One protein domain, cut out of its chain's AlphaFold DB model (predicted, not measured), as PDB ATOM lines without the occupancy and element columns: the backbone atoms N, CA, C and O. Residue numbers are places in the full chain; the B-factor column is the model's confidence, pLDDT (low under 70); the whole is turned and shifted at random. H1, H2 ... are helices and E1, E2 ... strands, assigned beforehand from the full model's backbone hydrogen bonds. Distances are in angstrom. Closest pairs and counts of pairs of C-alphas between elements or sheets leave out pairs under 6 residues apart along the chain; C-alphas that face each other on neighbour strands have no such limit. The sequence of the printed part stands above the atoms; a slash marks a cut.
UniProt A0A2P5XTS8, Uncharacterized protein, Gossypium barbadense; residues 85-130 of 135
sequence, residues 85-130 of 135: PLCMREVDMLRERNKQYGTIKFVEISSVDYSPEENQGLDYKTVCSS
ATOM      1  N   PRO A  85     -19.935 -43.866   4.940       92.00
ATOM      2  CA  PRO A  85     -19.463 -42.564   4.459       92.00
ATOM      3  C   PRO A  85     -18.407 -42.659   3.349       92.00
ATOM      4  O   PRO A  85     -18.114 -41.653   2.705       92.00
ATOM      5  N   LEU A  86     -17.803 -43.833   3.131       93.19
ATOM      6  CA  LEU A  86     -16.940 -44.070   1.973       93.19
ATOM      7  C   LEU A  86     -17.793 -44.274   0.720       93.19
ATOM      8  O   LEU A  86     -17.661 -43.479  -0.207       93.19
ATOM      9  N   CYS A  87     -18.752 -45.208   0.772       90.44
ATOM     10  CA  CYS A  87     -19.694 -45.480  -0.316       90.44
ATOM     11  C   CYS A  87     -20.408 -44.213  -0.794       90.44
ATOM     12  O   CYS A  87     -20.509 -43.965  -1.997       90.44
ATOM     13  N   MET A  88     -20.843 -43.361   0.137       93.88
ATOM     14  CA  MET A  88     -21.523 -42.108  -0.201       93.88
ATOM     15  C   MET A  88     -20.648 -41.127  -0.992       93.88
ATOM     16  O   MET A  88     -21.147 -40.471  -1.904       93.88
ATOM     17  N   ARG A  89     -19.329 -41.080  -0.746       94.38
ATOM     18  CA  ARG A  89     -18.417 -40.240  -1.548       94.38
ATOM     19  C   ARG A  89     -18.367 -40.703  -2.999       94.38
ATOM     20  O   ARG A  89     -18.360 -39.869  -3.904       94.38
ATOM     21  N   GLU A  90     -18.336 -42.014  -3.234       93.50
ATOM     22  CA  GLU A  90     -18.372 -42.546  -4.596       93.50
ATOM     23  C   GLU A  90     -19.732 -42.306  -5.263       93.50
ATOM     24  O   GLU A  90     -19.787 -41.900  -6.429       93.50
ATOM     25  N   VAL A  91     -20.827 -42.498  -4.523       95.12
ATOM     26  CA  VAL A  91     -22.195 -42.286  -5.012       95.12
ATOM     27  C   VAL A  91     -22.422 -40.834  -5.416       95.12
ATOM     28  O   VAL A  91     -22.924 -40.596  -6.511       95.12
ATOM     29  N   ASP A  92     -22.007 -39.861  -4.609       95.06
ATOM     30  CA  ASP A  92     -22.183 -38.439  -4.925       95.06
ATOM     31  C   ASP A  92     -21.403 -38.037  -6.183       95.06
ATOM     32  O   ASP A  92     -21.933 -37.379  -7.086       95.06
ATOM     33  N   MET A  93     -20.166 -38.523  -6.309       94.25
ATOM     34  CA  MET A  93     -19.350 -38.326  -7.508       94.25
ATOM     35  C   MET A  93     -19.973 -38.957  -8.762       94.25
ATOM     36  O   MET A  93     -19.815 -38.423  -9.868       94.25
ATOM     37  N   LEU A  94     -20.630 -40.108  -8.626       93.44
ATOM     38  CA  LEU A  94     -21.310 -40.781  -9.731       93.44
ATOM     39  C   LEU A  94     -22.639 -40.115 -10.069       93.44
ATOM     40  O   LEU A  94     -22.937 -39.966 -11.250       93.44
ATOM     41  N   ARG A  95     -23.404 -39.657  -9.076       94.50
ATOM     42  CA  ARG A  95     -24.646 -38.898  -9.271       94.50
ATOM     43  C   ARG A  95     -24.386 -37.629 -10.066       94.50
ATOM     44  O   ARG A  95     -25.084 -37.400 -11.049       94.50
ATOM     45  N   GLU A  96     -23.351 -36.865  -9.709       94.81
ATOM     46  CA  GLU A  96     -22.987 -35.634 -10.421       94.81
ATOM     47  C   GLU A  96     -22.696 -35.897 -11.905       94.81
ATOM     48  O   GLU A  96     -23.234 -35.222 -12.779       94.81
ATOM     49  N   ARG A  97     -21.914 -36.940 -12.212       91.94
ATOM     50  CA  ARG A  97     -21.608 -37.326 -13.601       91.94
ATOM     51  C   ARG A  97     -22.804 -37.936 -14.325       91.94
ATOM     52  O   ARG A  97     -22.964 -37.744 -15.529       91.94
ATOM     53  N   ASN A  98     -23.655 -38.662 -13.604       93.25
ATOM     54  CA  ASN A  98     -24.848 -39.281 -14.163       93.25
ATOM     55  C   ASN A  98     -25.926 -38.247 -14.513       93.25
ATOM     56  O   ASN A  98     -26.804 -38.582 -15.293       93.25
ATOM     57  N   LYS A  99     -25.854 -36.990 -14.046       90.81
ATOM     58  CA  LYS A  99     -26.792 -35.930 -14.476       90.81
ATOM     59  C   LYS A  99     -26.829 -35.747 -15.995       90.81
ATOM     60  O   LYS A  99     -27.881 -35.442 -16.543       90.81
ATOM     61  N   GLN A 100     -25.698 -35.950 -16.673       87.44
ATOM     62  CA  GLN A 100     -25.601 -35.790 -18.123       87.44
ATOM     63  C   GLN A 100     -26.183 -36.983 -18.902       87.44
ATOM     64  O   GLN A 100     -26.687 -36.801 -20.006       87.44
ATOM     65  N   TYR A 101     -26.099 -38.197 -18.350       87.94
ATOM     66  CA  TYR A 101     -26.476 -39.428 -19.055       87.94
ATOM     67  C   TYR A 101     -27.821 -39.996 -18.591       87.94
ATOM     68  O   TYR A 101     -28.558 -40.553 -19.398       87.94
ATOM     69  N   GLY A 102     -28.139 -39.875 -17.303       88.69
ATOM     70  CA  GLY A 102     -29.369 -40.378 -16.694       88.69
ATOM     71  C   GLY A 102     -29.528 -41.897 -16.774       88.69
ATOM     72  O   GLY A 102     -30.642 -42.398 -16.672       88.69
ATOM     73  N   THR A 103     -28.439 -42.641 -16.988       91.75
ATOM     74  CA  THR A 103     -28.486 -44.080 -17.284       91.75
ATOM     75  C   THR A 103     -28.313 -44.962 -16.053       91.75
ATOM     76  O   THR A 103     -28.534 -46.167 -16.149       91.75
ATOM     77  N   ILE A 104     -27.913 -44.405 -14.910       91.94
ATOM     78  CA  ILE A 104     -27.712 -45.168 -13.674       91.94
ATOM     79  C   ILE A 104     -28.913 -44.993 -12.739       91.94
ATOM     80  O   ILE A 104     -29.279 -43.863 -12.406       91.94
ATOM     81  N   LYS A 105     -29.488 -46.111 -12.279       92.12
ATOM     82  CA  LYS A 105     -30.453 -46.165 -11.173       92.12
ATOM     83  C   LYS A 105     -29.708 -46.469  -9.875       92.12
ATOM     84  O   LYS A 105     -29.177 -47.563  -9.720       92.12
ATOM     85  N   PHE A 106     -29.685 -45.510  -8.957       93.06
ATOM     86  CA  PHE A 106     -29.120 -45.687  -7.620       93.06
ATOM     87  C   PHE A 106     -30.173 -46.293  -6.691       93.06
ATOM     88  O   PHE A 106     -31.313 -45.832  -6.683       93.06
ATOM     89  N   VAL A 107     -29.793 -47.315  -5.929       91.44
ATOM     90  CA  VAL A 107     -30.658 -48.002  -4.965       91.44
ATOM     91  C   VAL A 107     -29.909 -48.124  -3.645       91.44
ATOM     92  O   VAL A 107     -28.787 -48.624  -3.611       91.44
ATOM     93  N   GLU A 108     -30.534 -47.650  -2.577       91.88
ATOM     94  CA  GLU A 108     -29.984 -47.692  -1.227       91.88
ATOM     95  C   GLU A 108     -30.310 -49.027  -0.559       91.88
ATOM     96  O   GLU A 108     -31.483 -49.385  -0.460       91.88
ATOM     97  N   ILE A 109     -29.288 -49.759  -0.113       89.06
ATOM     98  CA  ILE A 109     -29.453 -51.084   0.513       89.06
ATOM     99  C   ILE A 109     -29.560 -51.029   2.038       89.06
ATOM    100  O   ILE A 109     -29.961 -52.013   2.648       89.06
ATOM    101  N   SER A 110     -29.190 -49.903   2.649       86.69
ATOM    102  CA  SER A 110     -29.369 -49.632   4.082       86.69
ATOM    103  C   SER A 110     -30.807 -49.230   4.428       86.69
ATOM    104  O   SER A 110     -31.168 -49.165   5.600       86.69
ATOM    105  N   SER A 111     -31.645 -48.964   3.420       87.38
ATOM    106  CA  SER A 111     -33.047 -48.614   3.630       87.38
ATOM    107  C   SER A 111     -33.835 -49.789   4.213       87.38
ATOM    108  O   SER A 111     -33.696 -50.928   3.770       87.38
ATOM    109  N   VAL A 112     -34.731 -49.490   5.157       82.88
ATOM    110  CA  VAL A 112     -35.665 -50.466   5.750       82.88
ATOM    111  C   VAL A 112     -36.604 -51.062   4.695       82.88
ATOM    112  O   VAL A 112     -37.032 -52.205   4.829       82.88
ATOM    113  N   ASP A 113     -36.870 -50.314   3.626       85.25
ATOM    114  CA  ASP A 113     -37.764 -50.722   2.540       85.25
ATOM    115  C   ASP A 113     -37.035 -51.495   1.420       85.25
ATOM    116  O   ASP A 113     -37.598 -51.728   0.351       85.25
ATOM    117  N   TYR A 114     -35.763 -51.868   1.609       86.69
ATOM    118  CA  TYR A 114     -34.999 -52.602   0.601       86.69
ATOM    119  C   TYR A 114     -35.384 -54.091   0.556       86.69
ATOM    120  O   TYR A 114     -35.190 -54.824   1.525       86.69
ATOM    121  N   SER A 115     -35.847 -54.561  -0.608       84.75
ATOM    122  CA  SER A 115     -36.088 -55.983  -0.886       84.75
ATOM    123  C   SER A 115     -34.971 -56.577  -1.768       84.75
ATOM    124  O   SER A 115     -34.753 -56.116  -2.897       84.75
ATOM    125  N   PRO A 116     -34.249 -57.613  -1.299       84.44
ATOM    126  CA  PRO A 116     -33.288 -58.361  -2.112       84.44
ATOM    127  C   PRO A 116     -33.931 -59.047  -3.325       84.44
ATOM    128  O   PRO A 116     -33.294 -59.165  -4.375       84.44
ATOM    129  N   GLU A 117     -35.188 -59.475  -3.209       83.00
ATOM    130  CA  GLU A 117     -35.941 -60.172  -4.258       83.00
ATOM    131  C   GLU A 117     -36.075 -59.301  -5.519       83.00
ATOM    132  O   GLU A 117     -35.852 -59.767  -6.636       83.00
ATOM    133  N   GLU A 118     -36.305 -57.997  -5.345       81.25
ATOM    134  CA  GLU A 118     -36.382 -57.010  -6.436       81.25
ATOM    135  C   GLU A 118     -35.008 -56.639  -7.039       81.25
ATOM    136  O   GLU A 118     -34.895 -55.913  -8.042       81.25
ATOM    137  N   ASN A 119     -33.927 -57.122  -6.425       81.88
ATOM    138  CA  ASN A 119     -32.551 -56.728  -6.701       81.88
ATOM    139  C   ASN A 119     -31.626 -57.938  -6.905       81.88
ATOM    140  O   ASN A 119     -30.475 -57.926  -6.482       81.88
ATOM    141  N   GLN A 120     -32.111 -58.955  -7.631       81.25
ATOM    142  CA  GLN A 120     -31.335 -60.144  -8.038       81.25
ATOM    143  C   GLN A 120     -30.849 -61.006  -6.857       81.25
ATOM    144  O   GLN A 120     -29.841 -61.699  -6.967       81.25
ATOM    145  N   GLY A 121     -31.545 -60.950  -5.718       80.12
ATOM    146  CA  GLY A 121     -31.153 -61.657  -4.499       80.12
ATOM    147  C   GLY A 121     -29.917 -61.065  -3.819       80.12
ATOM    148  O   GLY A 121     -29.303 -61.731  -2.991       80.12
ATOM    149  N   LEU A 122     -29.522 -59.835  -4.172       81.94
ATOM    150  CA  LEU A 122     -28.381 -59.161  -3.561       81.94
ATOM    151  C   LEU A 122     -28.793 -58.589  -2.206       81.94
ATOM    152  O   LEU A 122     -29.270 -57.460  -2.106       81.94
ATOM    153  N   ASP A 123     -28.627 -59.381  -1.153       81.50
ATOM    154  CA  ASP A 123     -28.835 -58.926   0.215       81.50
ATOM    155  C   ASP A 123     -27.659 -58.066   0.721       81.50
ATOM    156  O   ASP A 123     -26.531 -58.142   0.217       81.50
ATOM    157  N   TYR A 124     -27.921 -57.255   1.749       80.31
ATOM    158  CA  TYR A 124     -26.938 -56.354   2.364       80.31
ATOM    159  C   TYR A 124     -25.633 -57.067   2.743       80.31
ATOM    160  O   TYR A 124     -24.534 -56.577   2.471       80.31
ATOM    161  N   LYS A 125     -25.736 -58.261   3.338       81.44
ATOM    162  CA  LYS A 125     -24.570 -59.023   3.776       81.44
ATOM    163  C   LYS A 125     -23.775 -59.503   2.569       81.44
ATOM    164  O   LYS A 125     -22.557 -59.419   2.615       81.44
ATOM    165  N   THR A 126     -24.408 -59.944   1.491       79.56
ATOM    166  CA  THR A 126     -23.700 -60.342   0.266       79.56
ATOM    167  C   THR A 126     -22.979 -59.163  -0.389       79.56
ATOM    168  O   THR A 126     -21.805 -59.293  -0.742       79.56
ATOM    169  N   VAL A 127     -23.620 -57.993  -0.485       76.19
ATOM    170  CA  VAL A 127     -23.004 -56.797  -1.088       76.19
ATOM    171  C   VAL A 127     -21.807 -56.314  -0.261       76.19
ATOM    172  O   VAL A 127     -20.717 -56.134  -0.809       76.19
ATOM    173  N   CYS A 128     -21.966 -56.187   1.059       75.12
ATOM    174  CA  CYS A 128     -20.927 -55.649   1.942       75.12
ATOM    175  C   CYS A 128     -19.875 -56.691   2.381       75.12
ATOM    176  O   CYS A 128     -18.722 -56.334   2.617       75.12
ATOM    177  N   SER A 129     -20.226 -57.982   2.476       63.09
ATOM    178  CA  SER A 129     -19.344 -59.049   3.005       63.09
ATOM    179  C   SER A 129     -18.616 -59.858   1.932       63.09
ATOM    180  O   SER A 129     -17.871 -60.779   2.266       63.09
ATOM    181  N   SER A 130     -18.776 -59.535   0.647       58.16
ATOM    182  CA  SER A 130     -18.156 -60.268  -0.474       58.16
ATOM    183  C   SER A 130     -16.613 -60.298  -0.479       58.16
ATOM    184  O   SER A 130     -16.010 -60.930  -1.342       58.16
TER     185      SER A 130
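What this domain is: This is residues 85 to 130 of the 135 residues of an uncharacterized protein of Gossypium barbadense (UniProt A0A2P5XTS8). The printed part is a loose, open V, with helix H1 and strand E1 as its arms and the tight link of residues 99 to 103 at its point; beyond E1 a long loop winds to short helix H2, away from H1. It has 46 residues, with named elements in the order H1, E1, H2: mostly helix, radius of gyration of the C-alphas 12.1 A, spans 30 by 22 by 20 A.

Where its parts are: Find C-alpha 85 at (-19.463, -42.564, 4.459); from there H1, residues 85 to 98, runs 19.7 A. E1, residues 104 to 108, covers 12.9 A from C-alpha 104 at (-27.712, -45.168, -13.674). H2, residues 124 to 129, ends at C-alpha 129, (-19.344, -59.049, 3.005).

How they stand to each other: Look at Asn 98 and Ile 104, the closest C-alphas of H1 and E1, 6.6 A apart. E1 pairs with no named strand. H2 is apart from H1 and E1. Every O i to N i+4 pair is within hydrogen-bond range in H2, and 9 of 10 in H1.

The domain as a whole: Residues 85 to 90 and 96 to 103 stand free. The printed part has no cut; the link from E1 to H2, residues 109 to 123, is long. Confidence is under 70 at residues 129 to 130.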